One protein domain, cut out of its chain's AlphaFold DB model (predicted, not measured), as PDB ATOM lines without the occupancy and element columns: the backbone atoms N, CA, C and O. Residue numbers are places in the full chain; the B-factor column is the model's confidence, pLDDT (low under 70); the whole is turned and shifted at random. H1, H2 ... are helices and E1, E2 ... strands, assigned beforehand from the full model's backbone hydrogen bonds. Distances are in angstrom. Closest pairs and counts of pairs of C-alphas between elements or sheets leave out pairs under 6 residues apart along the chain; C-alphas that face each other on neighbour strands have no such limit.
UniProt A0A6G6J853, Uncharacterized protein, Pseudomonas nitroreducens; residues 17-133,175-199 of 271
ATOM      1  N   ASP A  17     171.408 119.195 151.222       94.75
ATOM      2  CA  ASP A  17     171.066 120.336 150.370       94.75
ATOM      3  C   ASP A  17     172.270 120.540 149.454       94.75
ATOM      4  O   ASP A  17     173.359 120.899 149.909       94.75
ATOM      5  N   THR A  18     172.113 120.187 148.182       94.75
ATOM      6  CA  THR A  18     173.180 120.292 147.188       94.75
ATOM      7  C   THR A  18     172.749 121.232 146.087       94.75
ATOM      8  O   THR A  18     171.646 121.138 145.556       94.75
ATOM      9  N   THR A  19     173.641 122.148 145.729       95.69
ATOM     10  CA  THR A  19     173.476 123.000 144.558       95.69
ATOM     11  C   THR A  19     174.628 122.725 143.611       95.69
ATOM     12  O   THR A  19     175.794 122.778 143.999       95.69
ATOM     13  N   SER A  20     174.296 122.420 142.364       95.62
ATOM     14  CA  SER A  20     175.252 122.216 141.283       95.62
ATOM     15  C   SER A  20     174.926 123.155 140.132       95.62
ATOM     16  O   SER A  20     173.787 123.589 139.954       95.62
ATOM     17  N   THR A  21     175.953 123.530 139.380       96.75
ATOM     18  CA  THR A  21     175.805 124.364 138.192       96.75
ATOM     19  C   THR A  21     176.559 123.721 137.041       96.75
ATOM     20  O   THR A  21     177.737 123.381 137.175       96.75
ATOM     21  N   SER A  22     175.867 123.545 135.924       96.94
ATOM     22  CA  SER A  22     176.391 122.974 134.688       96.94
ATOM     23  C   SER A  22     176.063 123.882 133.507       96.94
ATOM     24  O   SER A  22     175.290 124.836 133.610       96.94
ATOM     25  N   VAL A  23     176.712 123.620 132.382       96.81
ATOM     26  CA  VAL A  23     176.477 124.291 131.110       96.81
ATOM     27  C   VAL A  23     175.927 123.262 130.137       96.81
ATOM     28  O   VAL A  23     176.530 122.208 129.934       96.81
ATOM     29  N   LEU A  24     174.786 123.569 129.529       95.44
ATOM     30  CA  LEU A  24     174.234 122.806 128.421       95.44
ATOM     31  C   LEU A  24     174.582 123.492 127.108       95.44
ATOM     32  O   LEU A  24     174.156 124.618 126.861       95.44
ATOM     33  N   ILE A  25     175.300 122.779 126.252       93.75
ATOM     34  CA  ILE A  25     175.485 123.149 124.850       93.75
ATOM     35  C   ILE A  25     174.358 122.482 124.067       93.75
ATOM     36  O   ILE A  25     174.293 121.250 123.985       93.75
ATOM     37  N   VAL A  26     173.448 123.295 123.539       93.12
ATOM     38  CA  VAL A  26     172.286 122.857 122.768       93.12
ATOM     39  C   VAL A  26     172.610 123.029 121.291       93.12
ATOM     40  O   VAL A  26     172.765 124.147 120.810       93.12
ATOM     41  N   GLY A  27     172.703 121.913 120.577       91.19
ATOM     42  CA  GLY A  27     172.799 121.870 119.124       91.19
ATOM     43  C   GLY A  27     171.432 121.860 118.442       91.19
ATOM     44  O   GLY A  27     170.384 121.627 119.075       91.19
ATOM     45  N   ASP A  28     171.443 122.071 117.132       88.62
ATOM     46  CA  ASP A  28     170.274 121.908 116.287       88.62
ATOM     47  C   ASP A  28     169.702 120.489 116.431       88.62
ATOM     48  O   ASP A  28     170.374 119.509 116.775       88.62
ATOM     49  N   ARG A  29     168.391 120.369 116.230       81.56
ATOM     50  CA  ARG A  29     167.691 119.096 116.400       81.56
ATOM     51  C   ARG A  29     168.205 118.016 115.442       81.56
ATOM     52  O   ARG A  29     168.174 116.834 115.819       81.56
ATOM     53  N   ASN A  30     168.600 118.419 114.236       84.19
ATOM     54  CA  ASN A  30     169.053 117.553 113.152       84.19
ATOM     55  C   ASN A  30     170.579 117.545 113.013       84.19
ATOM     56  O   ASN A  30     171.116 116.553 112.525       84.19
ATOM     57  N   ASP A  31     171.255 118.596 113.480       82.56
ATOM     58  CA  ASP A  31     172.710 118.704 113.462       82.56
ATOM     59  C   ASP A  31     173.267 119.139 114.826       82.56
ATOM     60  O   ASP A  31     173.111 120.276 115.266       82.56
ATOM     61  N   ARG A  32     173.957 118.219 115.505       81.50
ATOM     62  CA  ARG A  32     174.547 118.489 116.822       81.50
ATOM     63  C   ARG A  32     175.724 119.464 116.750       81.50
ATOM     64  O   ARG A  32     176.000 120.110 117.757       81.50
ATOM     65  N   GLU A  33     176.425 119.541 115.621       81.69
ATOM     66  CA  GLU A  33     177.587 120.425 115.467       81.69
ATOM     67  C   GLU A  33     177.164 121.890 115.316       81.69
ATOM     68  O   GLU A  33     177.916 122.799 115.667       81.69
ATOM     69  N   CYS A  34     175.931 122.124 114.865       83.62
ATOM     70  CA  CYS A  34     175.337 123.448 114.807       83.62
ATOM     71  C   CYS A  34     174.826 123.864 116.194       83.62
ATOM     72  O   CYS A  34     173.684 123.586 116.557       83.62
ATOM     73  N   GLU A  35     175.672 124.517 116.990       87.69
ATOM     74  CA  GLU A  35     175.267 125.108 118.270       87.69
ATOM     75  C   GLU A  35     174.183 126.178 118.057       87.69
ATOM     76  O   GLU A  35     174.390 127.163 117.348       87.69
ATOM     77  N   VAL A  36     173.024 125.997 118.696       88.19
ATOM     78  CA  VAL A  36     171.916 126.965 118.657       88.19
ATOM     79  C   VAL A  36     171.866 127.827 119.913       88.19
ATOM     80  O   VAL A  36     171.539 129.013 119.829       88.19
ATOM     81  N   ALA A  37     172.205 127.256 121.072       91.38
ATOM     82  CA  ALA A  37     172.160 127.948 122.352       91.38
ATOM     83  C   ALA A  37     173.111 127.328 123.378       91.38
ATOM     84  O   ALA A  37     173.336 126.118 123.400       91.38
ATOM     85  N   VAL A  38     173.572 128.162 124.307       93.50
ATOM     86  CA  VAL A  38     174.289 127.724 125.508       93.50
ATOM     87  C   VAL A  38     173.478 128.138 126.724       93.50
ATOM     88  O   VAL A  38     173.136 129.315 126.867       93.50
ATOM     89  N   LEU A  39     173.162 127.182 127.594       94.75
ATOM     90  CA  LEU A  39     172.349 127.399 128.788       94.75
ATOM     91  C   LEU A  39     173.188 127.149 130.040       94.75
ATOM     92  O   LEU A  39     173.783 126.085 130.189       94.75
ATOM     93  N   LEU A  40     173.195 128.098 130.967       96.06
ATOM     94  CA  LEU A  40     173.661 127.876 132.329       96.06
ATOM     95  C   LEU A  40     172.521 127.237 133.120       96.06
ATOM     96  O   LEU A  40     171.449 127.829 133.218       96.06
ATOM     97  N   VAL A  41     172.741 126.046 133.667       96.50
ATOM     98  CA  VAL A  41     171.743 125.296 134.433       96.50
ATOM     99  C   VAL A  41     172.161 125.238 135.886       96.50
ATOM    100  O   VAL A  41     173.273 124.825 136.207       96.50
ATOM    101  N   THR A  42     171.250 125.611 136.775       96.31
ATOM    102  CA  THR A  42     171.403 125.436 138.214       96.31
ATOM    103  C   THR A  42     170.432 124.364 138.675       96.31
ATOM    104  O   THR A  42     169.229 124.447 138.436       96.31
ATOM    105  N   ARG A  43     170.967 123.350 139.353       95.69
ATOM    106  CA  ARG A  43     170.194 122.274 139.963       95.69
ATOM    107  C   ARG A  43     170.394 122.320 141.466       95.69
ATOM    108  O   ARG A  43     171.512 122.108 141.939       95.69
ATOM    109  N   ARG A  44     169.311 122.554 142.199       95.50
ATOM    110  CA  ARG A  44     169.264 122.468 143.657       95.50
ATOM    111  C   ARG A  44     168.416 121.279 144.078       95.50
ATOM    112  O   ARG A  44     167.257 121.175 143.690       95.50
ATOM    113  N   GLU A  45     168.997 120.394 144.869       95.62
ATOM    114  CA  GLU A  45     168.351 119.200 145.402       95.62
ATOM    115  C   GLU A  45     168.392 119.253 146.927       95.62
ATOM    116  O   GLU A  45     169.465 119.379 147.520       95.62
ATOM    117  N   VAL A  46     167.217 119.178 147.552       95.12
ATOM    118  CA  VAL A  46     167.046 119.227 149.006       95.12
ATOM    119  C   VAL A  46     166.314 117.971 149.451       95.12
ATOM    120  O   VAL A  46     165.177 117.745 149.055       95.12
ATOM    121  N   VAL A  47     166.929 117.162 150.308       94.56
ATOM    122  CA  VAL A  47     166.320 115.964 150.896       94.56
ATOM    123  C   VAL A  47     166.300 116.110 152.411       94.56
ATOM    124  O   VAL A  47     167.344 116.210 153.059       94.56
ATOM    125  N   THR A  48     165.102 116.098 152.988       92.81
ATOM    126  CA  THR A  48     164.860 116.184 154.431       92.81
ATOM    127  C   THR A  48     164.208 114.896 154.951       92.81
ATOM    128  O   THR A  48     164.040 113.907 154.228       92.81
ATOM    129  N   ALA A  49     163.877 114.872 156.246       88.12
ATOM    130  CA  ALA A  49     163.107 113.777 156.834       88.12
ATOM    131  C   ALA A  49     161.690 113.702 156.239       88.12
ATOM    132  O   ALA A  49     161.215 112.625 155.885       88.12
ATOM    133  N   ASP A  50     161.060 114.867 156.087       89.31
ATOM    134  CA  ASP A  50     159.634 115.006 155.787       89.31
ATOM    135  C   ASP A  50     159.351 115.102 154.285       89.31
ATOM    136  O   ASP A  50     158.220 114.896 153.832       89.31
ATOM    137  N   GLY A  51     160.375 115.381 153.481       92.31
ATOM    138  CA  GLY A  51     160.212 115.527 152.048       92.31
ATOM    139  C   GLY A  51     161.518 115.591 151.279       92.31
ATOM    140  O   GLY A  51     162.610 115.463 151.827       92.31
ATOM    141  N   ALA A  52     161.381 115.781 149.977       94.75
ATOM    142  CA  ALA A  52     162.488 116.043 149.080       94.75
ATOM    143  C   ALA A  52     162.027 116.998 147.980       94.75
ATOM    144  O   ALA A  52     160.879 116.920 147.551       94.75
ATOM    145  N   SER A  53     162.900 117.877 147.506       94.44
ATOM    146  CA  SER A  53     162.617 118.786 146.405       94.44
ATOM    147  C   SER A  53     163.802 118.900 145.457       94.44
ATOM    148  O   SER A  53     164.965 118.782 145.839       94.44
ATOM    149  N   LEU A  54     163.471 119.134 144.196       94.69
ATOM    150  CA  LEU A  54     164.398 119.419 143.124       94.69
ATOM    151  C   LEU A  54     163.933 120.693 142.435       94.69
ATOM    152  O   LEU A  54     162.786 120.784 141.997       94.69
ATOM    153  N   GLU A  55     164.835 121.648 142.296       93.62
ATOM    154  CA  GLU A  55     164.644 122.840 141.488       93.62
ATOM    155  C   GLU A  55     165.729 122.879 140.419       93.62
ATOM    156  O   GLU A  55     166.923 122.876 140.721       93.62
ATOM    157  N   ILE A  56     165.302 122.881 139.160       93.81
ATOM    158  CA  ILE A  56     166.175 123.054 138.007       93.81
ATOM    159  C   ILE A  56     165.774 124.356 137.344       93.81
ATOM    160  O   ILE A  56     164.639 124.495 136.884       93.81
ATOM    161  N   THR A  57     166.703 125.294 137.263       93.62
ATOM    162  CA  THR A  57     166.538 126.528 136.500       93.62
ATOM    163  C   THR A  57     167.611 126.601 135.434       93.62
ATOM    164  O   THR A  57     168.705 126.059 135.592       93.62
ATOM    165  N   TYR A  58     167.296 127.248 134.323       93.88
ATOM    166  CA  TYR A  58     168.279 127.535 133.299       93.88
ATOM    167  C   TYR A  58     168.162 128.977 132.825       93.88
ATOM    168  O   TYR A  58     167.080 129.571 132.836       93.88
ATOM    169  N   GLN A  59     169.282 129.514 132.363       93.06
ATOM    170  CA  GLN A  59     169.377 130.816 131.722       93.06
ATOM    171  C   GLN A  59     170.261 130.700 130.484       93.06
ATOM    172  O   GLN A  59     171.375 130.183 130.558       93.06
ATOM    173  N   ALA A  60     169.777 131.177 129.342       91.88
ATOM    174  CA  ALA A  60     170.595 131.274 128.144       91.88
ATOM    175  C   ALA A  60     171.712 132.309 128.346       91.88
ATOM    176  O   ALA A  60     171.457 133.433 128.781       91.88
ATOM    177  N   ILE A  61     172.944 131.915 128.028       89.00
ATOM    178  CA  ILE A  61     174.144 132.766 128.090       89.00
ATOM    179  C   ILE A  61     174.715 133.074 126.699       89.00
ATOM    180  O   ILE A  61     175.727 133.761 126.583       89.00
ATOM    181  N   SER A  62     174.086 132.568 125.636       73.69
ATOM    182  CA  SER A  62     174.458 132.880 124.254       73.69
ATOM    183  C   SER A  62     174.050 134.302 123.869       73.69
ATOM    184  O   SER A  62     173.008 134.779 124.292       73.69
ATOM    185  N   ASN A  63     174.792 134.944 122.964       66.75
ATOM    186  CA  ASN A  63     174.391 136.230 122.371       66.75
ATOM    187  C   ASN A  63     173.361 136.079 121.229       66.75
ATOM    188  O   ASN A  63     173.058 137.047 120.531       66.75
ATOM    189  N   ASN A  64     172.836 134.870 120.999       70.25
ATOM    190  CA  ASN A  64     171.927 134.586 119.898       70.25
ATOM    191  C   ASN A  64     170.490 134.982 120.277       70.25
ATOM    192  O   ASN A  64     169.781 134.238 120.952       70.25
ATOM    193  N   SER A  65     170.069 136.169 119.830       67.75
ATOM    194  CA  SER A  65     168.816 136.829 120.227       67.75
ATOM    195  C   SER A  65     167.543 135.963 120.228       67.75
ATOM    196  O   SER A  65     166.754 136.160 121.152       67.75
ATOM    197  N   PRO A  66     167.278 135.040 119.275       75.81
ATOM    198  CA  PRO A  66     166.069 134.219 119.345       75.81
ATOM    199  C   PRO A  66     166.079 133.222 120.512       75.81
ATOM    200  O   PRO A  66     165.009 132.834 120.964       75.81
ATOM    201  N   PHE A  67     167.252 132.834 121.024       78.75
ATOM    202  CA  PHE A  67     167.406 131.808 122.062       78.75
ATOM    203  C   PHE A  67     167.638 132.377 123.470       78.75
ATOM    204  O   PHE A  67     167.816 131.616 124.421       78.75
ATOM    205  N   ASN A  68     167.580 133.702 123.628       82.75
ATOM    206  CA  ASN A  68     167.696 134.356 124.927       82.75
ATOM    207  C   ASN A  68     166.433 134.167 125.767       82.75
ATOM    208  O   ASN A  68     165.353 134.627 125.410       82.75
ATOM    209  N   GLY A  69     166.582 133.536 126.925       84.56
ATOM    210  CA  GLY A  69     165.507 133.379 127.893       84.56
ATOM    211  C   GLY A  69     165.915 132.488 129.051       84.56
ATOM    212  O   GLY A  69     167.082 132.118 129.208       84.56
ATOM    213  N   SER A  70     164.945 132.183 129.893       88.62
ATOM    214  CA  SER A  70     165.131 131.359 131.074       88.62
ATOM    215  C   SER A  70     163.932 130.453 131.270       88.62
ATOM    216  O   SER A  70     162.845 130.676 130.740       88.62
ATOM    217  N   GLY A  71     164.132 129.400 132.038       89.50
ATOM    218  CA  GLY A  71     163.074 128.458 132.325       89.50
ATOM    219  C   GLY A  71     163.478 127.515 133.430       89.50
ATOM    220  O   GLY A  71     164.504 127.694 134.089       89.50
ATOM    221  N   GLY A  72     162.650 126.512 133.654       90.19
ATOM    222  CA  GLY A  72     162.906 125.580 134.728       90.19
ATOM    223  C   GLY A  72     161.762 124.638 135.010       90.19
ATOM    224  O   GLY A  72     160.696 124.666 134.385       90.19
ATOM    225  N   LEU A  73     162.033 123.775 135.975       91.06
ATOM    226  CA  LEU A  73     161.131 122.754 136.451       91.06
ATOM    227  C   LEU A  73     161.414 122.508 137.929       91.06
ATOM    228  O   LEU A  73     162.566 122.430 138.355       91.06
ATOM    229  N   THR A  74     160.348 122.330 138.697       91.31
ATOM    230  CA  THR A  74     160.425 121.845 140.072       91.31
ATOM    231  C   THR A  74     159.842 120.444 140.173       91.31
ATOM    232  O   THR A  74     158.901 120.105 139.461       91.31
ATOM    233  N   ALA A  75     160.373 119.618 141.060       92.25
ATOM    234  CA  ALA A  75     159.793 118.336 141.438       92.25
ATOM    235  C   ALA A  75     159.913 118.157 142.950       92.25
ATOM    236  O   ALA A  75     160.749 118.794 143.589       92.25
ATOM    237  N   GLY A  76     159.079 117.305 143.529       93.06
ATOM    238  CA  GLY A  76     159.071 117.146 144.975       93.06
ATOM    239  C   GLY A  76     158.366 115.893 145.445       93.06
ATOM    240  O   GLY A  76     157.560 115.306 144.721       93.06
ATOM    241  N   VAL A  77     158.696 115.497 146.668       93.62
ATOM    242  CA  VAL A  77     158.185 114.325 147.368       93.62
ATOM    243  C   VAL A  77     157.769 114.737 148.774       93.62
ATOM    244  O   VAL A  77     158.564 115.286 149.531       93.62
ATOM    245  N   ASN A  78     156.535 114.418 149.139       92.81
ATOM    246  CA  ASN A  78     156.016 114.483 150.492       92.81
ATOM    247  C   ASN A  78     156.114 113.092 151.130       92.81
ATOM    248  O   ASN A  78     155.400 112.168 150.730       92.81
ATOM    249  N   ARG A  79     156.997 112.937 152.121       89.94
ATOM    250  CA  ARG A  79     157.230 111.657 152.811       89.94
ATOM    251  C   ARG A  79     156.319 111.453 154.020       89.94
ATOM    252  O   ARG A  79     156.209 110.331 154.494       89.94
ATOM    253  N   VAL A  80     155.657 112.512 154.490       88.50
ATOM    254  CA  VAL A  80     154.733 112.464 155.636       88.50
ATOM    255  C   VAL A  80     153.406 111.797 155.256       88.50
ATOM    256  O   VAL A  80     152.755 111.168 156.086       88.50
ATOM    257  N   SER A  81     152.997 111.907 153.990       86.38
ATOM    258  CA  SER A  81     151.811 111.210 153.478       86.38
ATOM    259  C   SER A  81     151.987 109.685 153.415       86.38
ATOM    260  O   SER A  81     153.079 109.193 153.140       86.38
ATOM    261  N   ASN A  82     150.893 108.937 153.610       86.62
ATOM    262  CA  ASN A  82     150.857 107.479 153.466       86.62
ATOM    263  C   ASN A  82     149.807 107.059 152.410       86.62
ATOM    264  O   ASN A  82     148.610 107.176 152.681       86.62
ATOM    265  N   PRO A  83     150.210 106.596 151.211       89.12
ATOM    266  CA  PRO A  83     151.593 106.465 150.740       89.12
ATOM    267  C   PRO A  83     152.239 107.834 150.443       89.12
ATOM    268  O   PRO A  83     151.496 108.794 150.192       89.12
ATOM    269  N   PRO A  84     153.589 107.928 150.409       92.62
ATOM    270  CA  PRO A  84     154.293 109.148 150.024       92.62
ATOM    271  C   PRO A  84     153.804 109.677 148.675       92.62
ATOM    272  O   PRO A  84     153.475 108.894 147.780       92.62
ATOM    273  N   LYS A  85     153.752 110.997 148.510       93.62
ATOM    274  CA  LYS A  85     153.278 111.646 147.278       93.62
ATOM    275  C   LYS A  85     154.423 112.328 146.563       93.62
ATOM    276  O   LYS A  85     155.220 113.003 147.196       93.62
ATOM    277  N   ALA A  86     154.490 112.171 145.252       92.62
ATOM    278  CA  ALA A  86     155.464 112.826 144.395       92.62
ATOM    279  C   ALA A  86     154.753 113.727 143.384       92.62
ATOM    280  O   ALA A  86     153.630 113.442 142.969       92.62
ATOM    281  N   SER A  87     155.403 114.797 142.936       90.88
ATOM    282  CA  SER A  87     154.881 115.621 141.845       90.88
ATOM    283  C   SER A  87     155.979 116.110 140.911       90.88
ATOM    284  O   SER A  87     157.080 116.456 141.345       90.88
ATOM    285  N   LEU A  88     155.641 116.159 139.623       86.12
ATOM    286  CA  LEU A  88     156.320 116.989 138.637       86.12
ATOM    287  C   LEU A  88     155.611 118.345 138.646       86.12
ATOM    288  O   LEU A  88     154.393 118.399 138.490       86.12
ATOM    289  N   GLY A  89     156.351 119.425 138.867       77.38
ATOM    290  CA  GLY A  89     155.796 120.769 138.983       77.38
ATOM    291  C   GLY A  89     155.415 121.198 140.402       77.38
ATOM    292  O   GLY A  89     154.569 122.061 140.570       77.38
ATOM    293  N   GLY A  90     155.973 120.617 141.462       75.12
ATOM    294  CA  GLY A  90     155.636 121.016 142.837       75.12
ATOM    295  C   GLY A  90     156.723 120.603 143.814       75.12
ATOM    296  O   GLY A  90     157.039 119.421 143.915       75.12
ATOM    297  N   ALA A  91     157.326 121.574 144.503       68.81
ATOM    298  CA  ALA A  91     158.469 121.329 145.388       68.81
ATOM    299  C   ALA A  91     158.079 120.609 146.693       68.81
ATOM    300  O   ALA A  91     158.902 119.930 147.291       68.81
ATOM    301  N   ASP A  92     156.824 120.724 147.119       63.03
ATOM    302  CA  ASP A  92     156.251 120.112 148.323       63.03
ATOM    303  C   ASP A  92     155.603 118.739 148.060       63.03
ATOM    304  O   ASP A  92     154.987 118.153 148.952       63.03
ATOM    305  N   GLY A  93     155.710 118.226 146.829       54.41
ATOM    306  CA  GLY A  93     155.034 117.000 146.402       54.41
ATOM    307  C   GLY A  93     153.549 117.184 146.082       54.41
ATOM    308  O   GLY A  93     152.902 116.211 145.693       54.41
ATOM    309  N   HIS A  94     153.016 118.407 146.170       57.25
ATOM    310  CA  HIS A  94     151.669 118.768 145.732       57.25
ATOM    311  C   HIS A  94     151.791 119.660 144.491       57.25
ATOM    312  O   HIS A  94     152.468 120.681 144.482       57.25
ATOM    313  N   GLY A  95     151.204 119.247 143.367       54.16
ATOM    314  CA  GLY A  95     151.484 119.917 142.094       54.16
ATOM    315  C   GLY A  95     150.916 121.337 142.038       54.16
ATOM    316  O   GLY A  95     149.702 121.474 142.165       54.16
ATOM    317  N   ARG A  96     151.766 122.349 141.779       54.53
ATOM    318  CA  ARG A  96     151.428 123.689 141.237       54.53
ATOM    319  C   ARG A  96     152.680 124.399 140.695       54.53
ATOM    320  O   ARG A  96     153.239 125.266 141.364       54.53
ATOM    321  N   ARG A  97     153.107 124.052 139.479       53.00
ATOM    322  CA  ARG A  97     154.085 124.777 138.650       53.00
ATOM    323  C   ARG A  97     154.247 124.046 137.324       53.00
ATOM    324  O   ARG A  97     154.429 122.835 137.283       53.00
ATOM    325  N   PHE A  98     154.154 124.794 136.239       60.62
ATOM    326  CA  PHE A  98     154.291 124.266 134.889       60.62
ATOM    327  C   PHE A  98     155.763 124.215 134.493       60.62
ATOM    328  O   PHE A  98     156.587 124.975 135.004       60.62
ATOM    329  N   ILE A  99     156.091 123.308 133.578       72.38
ATOM    330  CA  ILE A  99     157.403 123.282 132.938       72.38
ATOM    331  C   ILE A  99     157.470 124.517 132.054       72.38
ATOM    332  O   ILE A  99     156.729 124.612 131.077       72.38
ATOM    333  N   HIS A 100     158.334 125.462 132.398       73.31
ATOM    334  CA  HIS A 100     158.501 126.661 131.594       73.31
ATOM    335  C   HIS A 100     159.764 126.519 130.755       73.31
ATOM    336  O   HIS A 100     160.863 126.413 131.299       73.31
ATOM    337  N   VAL A 101     159.596 126.502 129.433       78.62
ATOM    338  CA  VAL A 101     160.705 126.575 128.480       78.62
ATOM    339  C   VAL A 101     160.537 127.855 127.676       78.62
ATOM    340  O   VAL A 101     159.667 127.926 126.816       78.62
ATOM    341  N   SER A 102     161.363 128.852 127.976       78.38
ATOM    342  CA  SER A 102     161.465 130.111 127.241       78.38
ATOM    343  C   SER A 102     162.917 130.346 126.797       78.38
ATOM    344  O   SER A 102     163.847 129.921 127.498       78.38
ATOM    345  N   PRO A 103     163.139 130.974 125.630       81.25
ATOM    346  CA  PRO A 103     162.131 131.500 124.703       81.25
ATOM    347  C   PRO A 103     161.571 130.418 123.770       81.25
ATOM    348  O   PRO A 103     162.072 129.291 123.731       81.25
ATOM    349  N   ASP A 104     160.566 130.781 122.967       81.12
ATOM    350  CA  ASP A 104     159.924 129.867 122.015       81.12
ATOM    351  C   ASP A 104     160.906 129.235 121.024       81.12
ATOM    352  O   ASP A 104     160.699 128.103 120.603       81.12
ATOM    353  N   ALA A 105     162.027 129.887 120.711       84.12
ATOM    354  CA  ALA A 105     163.037 129.298 119.835       84.12
ATOM    355  C   ALA A 105     163.736 128.065 120.441       84.12
ATOM    356  O   ALA A 105     164.207 127.214 119.697       84.12
ATOM    357  N   LEU A 106     163.786 127.907 121.773       85.12
ATOM    358  CA  LEU A 106     164.323 126.687 122.405       85.12
ATOM    359  C   LEU A 106     163.350 125.506 122.325       85.12
ATOM    360  O   LEU A 106     163.707 124.351 122.611       85.12
ATOM    361  N   GLN A 107     162.105 125.769 121.941       83.94
ATOM    362  CA  GLN A 107     161.123 124.730 121.757       83.94
ATOM    363  C   GLN A 107     161.525 123.791 120.610       83.94
ATOM    364  O   GLN A 107     161.959 124.200 119.544       83.94
ATOM    365  N   GLY A 108     161.389 122.482 120.831       85.31
ATOM    366  CA  GLY A 108     161.794 121.469 119.850       85.31
ATOM    367  C   GLY A 108     163.266 121.042 119.938       85.31
ATOM    368  O   GLY A 108     163.590 119.963 119.443       85.31
ATOM    369  N   HIS A 109     164.116 121.766 120.678       89.38
ATOM    370  CA  HIS A 109     165.531 121.421 120.893       89.38
ATOM    371  C   HIS A 109     165.781 120.504 122.104       89.38
ATOM    372  O   HIS A 109     166.895 120.411 122.605       89.38
ATOM    373  N   ARG A 110     164.753 119.774 122.561       91.94
ATOM    374  CA  ARG A 110     164.803 118.773 123.653       91.94
ATOM    375  C   ARG A 110     165.143 119.306 125.058       91.94
ATOM    376  O   ARG A 110     165.281 118.493 125.968       91.94
ATOM    377  N   VAL A 111     165.162 120.623 125.279       92.19
ATOM    378  CA  VAL A 111     165.367 121.231 126.615       92.19
ATOM    379  C   VAL A 111     164.309 120.749 127.617       92.19
ATOM    380  O   VAL A 111     164.647 120.274 128.697       92.19
ATOM    381  N   GLY A 112     163.028 120.750 127.231       90.94
ATOM    382  CA  GLY A 112     161.958 120.204 128.077       90.94
ATOM    383  C   GLY A 112     162.142 118.714 128.396       90.94
ATOM    384  O   GLY A 112     161.894 118.290 129.520       90.94
ATOM    385  N   THR A 113     162.648 117.922 127.444       92.56
ATOM    386  CA  THR A 113     162.967 116.501 127.665       92.56
ATOM    387  C   THR A 113     164.110 116.323 128.665       92.56
ATOM    388  O   THR A 113     164.039 115.412 129.481       92.56
ATOM    389  N   TYR A 114     165.135 117.183 128.630       94.62
ATOM    390  CA  TYR A 114     166.211 117.188 129.628       94.62
ATOM    391  C   TYR A 114     165.665 117.475 131.037       94.62
ATOM    392  O   TYR A 114     165.899 116.683 131.950       94.62
ATOM    393  N   LEU A 115     164.866 118.540 131.199       93.50
ATOM    394  CA  LEU A 115     164.276 118.917 132.495       93.50
ATOM    395  C   LEU A 115     163.415 117.790 133.078       93.50
ATOM    396  O   LEU A 115     163.535 117.430 134.250       93.50
ATOM    397  N   LEU A 116     162.571 117.199 132.232       92.69
ATOM    398  CA  LEU A 116     161.718 116.071 132.584       92.69
ATOM    399  C   LEU A 116     162.516 114.821 132.962       92.69
ATOM    400  O   LEU A 116     162.192 114.161 133.947       92.69
ATOM    401  N   ALA A 117     163.578 114.507 132.216       94.94
ATOM    402  CA  ALA A 117     164.439 113.368 132.511       94.94
ATOM    403  C   ALA A 117     165.158 113.531 133.855       94.94
ATOM    404  O   ALA A 117     165.198 112.579 134.635       94.94
ATOM    405  N   ALA A 118     165.672 114.726 134.154       94.75
ATOM    406  CA  ALA A 118     166.320 115.023 135.429       94.75
ATOM    407  C   ALA A 118     165.342 114.899 136.612       94.75
ATOM    408  O   ALA A 118     165.668 114.284 137.629       94.75
ATOM    409  N   ALA A 119     164.112 115.391 136.455       93.62
ATOM    410  CA  ALA A 119     163.066 115.223 137.458       93.62
ATOM    411  C   ALA A 119     162.651 113.761 137.648       93.62
ATOM    412  O   ALA A 119     162.504 113.306 138.779       93.62
ATOM    413  N   ALA A 120     162.511 113.001 136.558       94.81
ATOM    414  CA  ALA A 120     162.219 111.574 136.631       94.81
ATOM    415  C   ALA A 120     163.342 110.805 137.346       94.81
ATOM    416  O   ALA A 120     163.059 109.971 138.201       94.81
ATOM    417  N   GLN A 121     164.612 111.108 137.051       95.88
ATOM    418  CA  GLN A 121     165.761 110.521 137.755       95.88
ATOM    419  C   GLN A 121     165.722 110.814 139.256       95.88
ATOM    420  O   GLN A 121     165.937 109.909 140.057       95.88
ATOM    421  N   PHE A 122     165.414 112.055 139.636       95.69
ATOM    422  CA  PHE A 122     165.266 112.449 141.032       95.69
ATOM    423  C   PHE A 122     164.121 111.708 141.733       95.69
ATOM    424  O   PHE A 122     164.338 111.074 142.760       95.69
ATOM    425  N   LEU A 123     162.914 111.718 141.158       95.06
ATOM    426  CA  LEU A 123     161.747 111.074 141.769       95.06
ATOM    427  C   LEU A 123     161.929 109.557 141.922       95.06
ATOM    428  O   LEU A 123     161.470 108.985 142.908       95.06
ATOM    429  N   ARG A 124     162.648 108.907 141.000       96.00
ATOM    430  CA  ARG A 124     162.962 107.469 141.081       96.00
ATOM    431  C   ARG A 124     163.821 107.079 142.284       96.00
ATOM    432  O   ARG A 124     163.825 105.901 142.629       96.00
ATOM    433  N   GLN A 125     164.495 108.026 142.941       95.00
ATOM    434  CA  GLN A 125     165.165 107.772 144.223       95.00
ATOM    435  C   GLN A 125     164.164 107.406 145.339       95.00
ATOM    436  O   GLN A 125     164.544 106.786 146.330       95.00
ATOM    437  N   PHE A 126     162.878 107.732 145.160       94.69
ATOM    438  CA  PHE A 126     161.782 107.461 146.091       94.69
ATOM    439  C   PHE A 126     160.759 106.502 145.456       94.69
ATOM    440  O   PHE A 126     159.621 106.894 145.198       94.69
ATOM    441  N   PRO A 127     161.123 105.235 145.181       94.88
ATOM    442  CA  PRO A 127     160.355 104.344 144.305       94.88
ATOM    443  C   PRO A 127     158.931 104.042 144.794       94.88
ATOM    444  O   PRO A 127     158.057 103.750 143.983       94.88
ATOM    445  N   THR A 128     158.687 104.134 146.104       93.94
ATOM    446  CA  THR A 128     157.378 103.898 146.731       93.94
ATOM    447  C   THR A 128     156.455 105.116 146.705       93.94
ATOM    448  O   THR A 128     155.273 104.989 147.028       93.94
ATOM    449  N   ALA A 129     156.962 106.297 146.335       95.00
ATOM    450  CA  ALA A 129     156.147 107.497 146.248       95.00
ATOM    451  C   ALA A 129     155.197 107.418 145.049       95.00
ATOM    452  O   ALA A 129     155.593 107.074 143.937       95.00
ATOM    453  N   VAL A 130     153.935 107.771 145.269       96.00
ATOM    454  CA  VAL A 130     152.919 107.843 144.220       96.00
ATOM    455  C   VAL A 130     153.015 109.203 143.545       96.00
ATOM    456  O   VAL A 130     152.734 110.231 144.163       96.00
ATOM    457  N   VAL A 131     153.390 109.205 142.270       94.44
ATOM    458  CA  VAL A 131     153.392 110.383 141.406       94.44
ATOM    459  C   VAL A 131     151.952 110.825 141.169       94.44
ATOM    460  O   VAL A 131     151.108 110.057 140.700       94.44
ATOM    461  N   ASN A 132     151.673 112.073 141.527       91.88
ATOM    462  CA  ASN A 132     150.376 112.703 141.369       91.88
ATOM    463  C   ASN A 132     149.997 112.840 139.893       91.88
ATOM    464  O   ASN A 132     150.842 113.045 139.022       91.88
ATOM    465  N   SER A 133     148.692 112.775 139.637       89.94
ATOM    466  CA  SER A 133     148.133 112.993 138.309       89.94
ATOM    467  C   SER A 133     148.506 114.359 137.741       89.94
ATOM    468  O   SER A 133     148.315 115.385 138.396       89.94
ATOM    469  N   MET A 175     150.777 106.934 139.321       95.50
ATOM    470  CA  MET A 175     151.717 105.826 139.131       95.50
ATOM    471  C   MET A 175     152.800 105.878 140.212       95.50
ATOM    472  O   MET A 175     153.079 106.964 140.723       95.50
ATOM    473  N   PRO A 176     153.422 104.757 140.595       96.25
ATOM    474  CA  PRO A 176     154.574 104.806 141.484       96.25
ATOM    475  C   PRO A 176     155.769 105.450 140.766       96.25
ATOM    476  O   PRO A 176     155.931 105.334 139.549       96.25
ATOM    477  N   ALA A 177     156.634 106.127 141.517       96.00
ATOM    478  CA  ALA A 177     157.813 106.778 140.960       96.00
ATOM    479  C   ALA A 177     158.790 105.769 140.338       96.00
ATOM    480  O   ALA A 177     159.514 106.127 139.413       96.00
ATOM    481  N   SER A 178     158.775 104.506 140.785       96.44
ATOM    482  CA  SER A 178     159.526 103.405 140.168       96.44
ATOM    483  C   SER A 178     159.236 103.220 138.679       96.44
ATOM    484  O   SER A 178     160.136 102.823 137.937       96.44
ATOM    485  N   ASP A 179     158.011 103.533 138.251       96.88
ATOM    486  CA  ASP A 179     157.524 103.273 136.895       96.88
ATOM    487  C   ASP A 179     157.850 104.423 135.932       96.88
ATOM    488  O   ASP A 179     157.654 104.296 134.720       96.88
ATOM    489  N   LEU A 180     158.374 105.546 136.446       96.38
ATOM    490  CA  LEU A 180     158.824 106.659 135.616       96.38
ATOM    491  C   LEU A 180     159.966 106.206 134.704       96.38
ATOM    492  O   LEU A 180     160.994 105.679 135.143       96.38
ATOM    493  N   LYS A 181     159.821 106.473 133.409       96.00
ATOM    494  CA  LYS A 181     160.857 106.193 132.416       96.00
ATOM    495  C   LYS A 181     161.788 107.390 132.291       96.00
ATOM    496  O   LYS A 181     161.366 108.511 132.015       96.00
ATOM    497  N   VAL A 182     163.083 107.135 132.450       94.06
ATOM    498  CA  VAL A 182     164.126 108.142 132.234       94.06
ATOM    499  C   VAL A 182     164.465 108.177 130.748       94.06
ATOM    500  O   VAL A 182     164.970 107.204 130.188       94.06
ATOM    501  N   VAL A 183     164.168 109.303 130.105       93.38
ATOM    502  CA  VAL A 183     164.341 109.483 128.662       93.38
ATOM    503  C   VAL A 183     165.695 110.126 128.384       93.38
ATOM    504  O   VAL A 183     165.934 111.257 128.789       93.38
ATOM    505  N   ASN A 184     166.561 109.450 127.627       93.50
ATOM    506  CA  ASN A 184     167.905 109.956 127.296       93.50
ATOM    507  C   ASN A 184     168.002 110.574 125.892       93.50
ATOM    508  O   ASN A 184     169.080 110.938 125.436       93.50
ATOM    509  N   THR A 185     166.885 110.723 125.170       92.00
ATOM    510  CA  THR A 185     166.910 111.235 123.787       92.00
ATOM    511  C   THR A 185     167.394 112.678 123.672       92.00
ATOM    512  O   THR A 185     167.754 113.095 122.574       92.00
ATOM    513  N   TRP A 186     167.402 113.440 124.769       93.50
ATOM    514  CA  TRP A 186     167.976 114.786 124.827       93.50
ATOM    515  C   TRP A 186     169.482 114.788 124.518       93.50
ATOM    516  O   TRP A 186     169.956 115.690 123.837       93.50
ATOM    517  N   GLN A 187     170.209 113.718 124.869       94.50
ATOM    518  CA  GLN A 187     171.656 113.578 124.637       94.50
ATOM    519  C   GLN A 187     172.049 113.556 123.153       94.50
ATOM    520  O   GLN A 187     173.227 113.636 122.816       94.50
ATOM    521  N   LYS A 188     171.071 113.427 122.247       92.94
ATOM    522  CA  LYS A 188     171.303 113.453 120.802       92.94
ATOM    523  C   LYS A 188     171.748 114.832 120.300       92.94
ATOM    524  O   LYS A 188     172.509 114.879 119.345       92.94
ATOM    525  N   ASN A 189     171.278 115.920 120.914       94.38
ATOM    526  CA  ASN A 189     171.649 117.290 120.529       94.38
ATOM    527  C   ASN A 189     172.039 118.177 121.718       94.38
ATOM    528  O   ASN A 189     172.429 119.312 121.503       94.38
ATOM    529  N   ILE A 190     171.934 117.698 122.957       94.94
ATOM    530  CA  ILE A 190     172.356 118.447 124.140       94.94
ATOM    531  C   ILE A 190     173.588 117.768 124.736       94.94
ATOM    532  O   ILE A 190     173.588 116.555 124.962       94.94
ATOM    533  N   SER A 191     174.622 118.562 125.003       94.69
ATOM    534  CA  SER A 191     175.807 118.154 125.759       94.69
ATOM    535  C   SER A 191     175.808 118.878 127.097       94.69
ATOM    536  O   SER A 191     175.688 120.097 127.119       94.69
ATOM    537  N   GLU A 192     175.965 118.147 128.194       95.69
ATOM    538  CA  GLU A 192     176.127 118.731 129.526       95.69
ATOM    539  C   GLU A 192     177.605 118.726 129.915       95.69
ATOM    540  O   GLU A 192     178.287 117.712 129.755       95.69
ATOM    541  N   MET A 193     178.098 119.861 130.402       95.38
ATOM    542  CA  MET A 193     179.468 120.047 130.877       95.38
ATOM    543  C   MET A 193     179.450 120.743 132.230       95.38
ATOM    544  O   MET A 193     178.603 121.595 132.500       95.38
ATOM    545  N   THR A 194     180.418 120.443 133.086       96.25
ATOM    546  CA  THR A 194     180.661 121.287 134.259       96.25
ATOM    547  C   THR A 194     181.192 122.655 133.819       96.25
ATOM    548  O   THR A 194     181.803 122.796 132.757       96.25
ATOM    549  N   VAL A 195     181.003 123.686 134.645       95.00
ATOM    550  CA  VAL A 195     181.530 125.031 134.343       95.00
ATOM    551  C   VAL A 195     183.051 125.017 134.076       95.00
ATOM    552  O   VAL A 195     183.474 125.622 133.089       95.00
ATOM    553  N   PRO A 196     183.898 124.308 134.855       96.25
ATOM    554  CA  PRO A 196     185.329 124.215 134.555       96.25
ATOM    555  C   PRO A 196     185.644 123.542 133.211       96.25
ATOM    556  O   PRO A 196     186.533 124.004 132.491       96.25
ATOM    557  N   GLU A 197     184.920 122.479 132.850       96.00
ATOM    558  CA  GLU A 197     185.074 121.807 131.552       96.00
ATOM    559  C   GLU A 197     184.684 122.729 130.401       96.00
ATOM    560  O   GLU A 197     185.420 122.819 129.418       96.00
ATOM    561  N   TYR A 198     183.590 123.475 130.553       94.50
ATOM    562  CA  TYR A 198     183.151 124.449 129.562       94.50
ATOM    563  C   TYR A 198     184.170 125.583 129.378       94.50
ATOM    564  O   TYR A 198     184.516 125.932 128.251       94.50
ATOM    565  N   ILE A 199     184.754 126.106 130.462       94.62
ATOM    566  CA  ILE A 199     185.827 127.112 130.375       94.62
ATOM    567  C   ILE A 199     187.052 126.547 129.641       94.62
ATOM    568  O   ILE A 199     187.656 127.234 128.816       94.62
TER     569      ILE A 199
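Overview. This is residues 17 to 133 and 175 to 199 of the 271 residues of an uncharacterized protein of Pseudomonas nitroreducens (UniProt A0A6G6J853). One long sheet of six strands, curled like part of a barrel, wraps round a single helix, H1, which packs in its hollow mainly on E4 and E3. The short helix H2 packs on the first residues of H1, and the short helix H3 follows E6 at one edge of the sheet, far from the middle. The printed part has 142 residues, with elements in the order E1 E2 E3 E4 E5 H1 H2 E6 H3; the sheet, E5 E4 E3 E2 E1 E6 across, is antiparallel throughout, and the class is mixed, helices and strands. The whole is compact, with a radius of gyration of the C-alphas of 15.6 A, and elongated, with spans of 48 by 27 by 24 A.

Along the chain. E1, residues 17 to 27, begins at C-alpha 17 (171.066, 120.336, 150.370) and is 31.3 A long. E2, residues 35 to 47, is 35.0 A long; E3, residues 51 to 60, 30.4 A; E4, residues 70 to 78, 27.3 A. E5 is residues 85 to 88. H1, residues 111 to 123, is 18.6 A long and begins at C-alpha 111 (165.367, 121.231, 126.615). H2 is residues 185 to 188, E6 residues 190 to 194, and H3 residues 195 to 199, ending at C-alpha 199 (185.827, 127.112, 130.375).

Arrangement. E1 to E5 form a meander, each strand the antiparallel neighbour of the one before, and each successive two are a hairpin. Within hydrogen-bond range are N 20 and O 43 of E1 and E2, 2.8 A; N 55 and O 44 of E3 and E2, 2.8 A; N 75 and O 54 of E4 and E3, 2.8 A; and N 78 and O 85 of E4 and E5, 2.7 A. E6 is the antiparallel neighbour of E1 at 137 degrees, with N 23 and O 193 2.8 A apart. The sheet is twisted; E5 and E6 are its edge strands. H1 is on one face of it, giving two layers, a helix layer and a sheet; the closest C-alphas of E4 and H1 are those of Ala 75 and Ala 119, 6.0 A. H1 touches H2 with residues 111 to 114 alone; the closest C-alphas are those of Tyr 114 and Trp 186, 5.7 A. H2 is only just not on the sheet, with 4 pairs of C-alphas within 10 A. H3 is on the sheet at a height of 7.9 A, only just over E6, on which 3 of its C-alphas fall. In H1 and H3 every O i to N i+4 pair is within hydrogen-bond range; H2 is too short for one.

Size, cuts and confidence. The C-alphas farthest apart are those of Cys 34 and Asn 82, 48.5 A. Residues 134 to 174 are not printed, and C-alphas 133 and 175 are 8.1 A apart across the cut. Residues 130 to 131 pair with 85 to 86 of E5, parallel, and with 175 to 176, antiparallel. The link from E5 to H1, residues 89 to 110, is long. The mean pLDDT of the printed part is 88.8; residues 63, 65 and 91 to 98 are under 70.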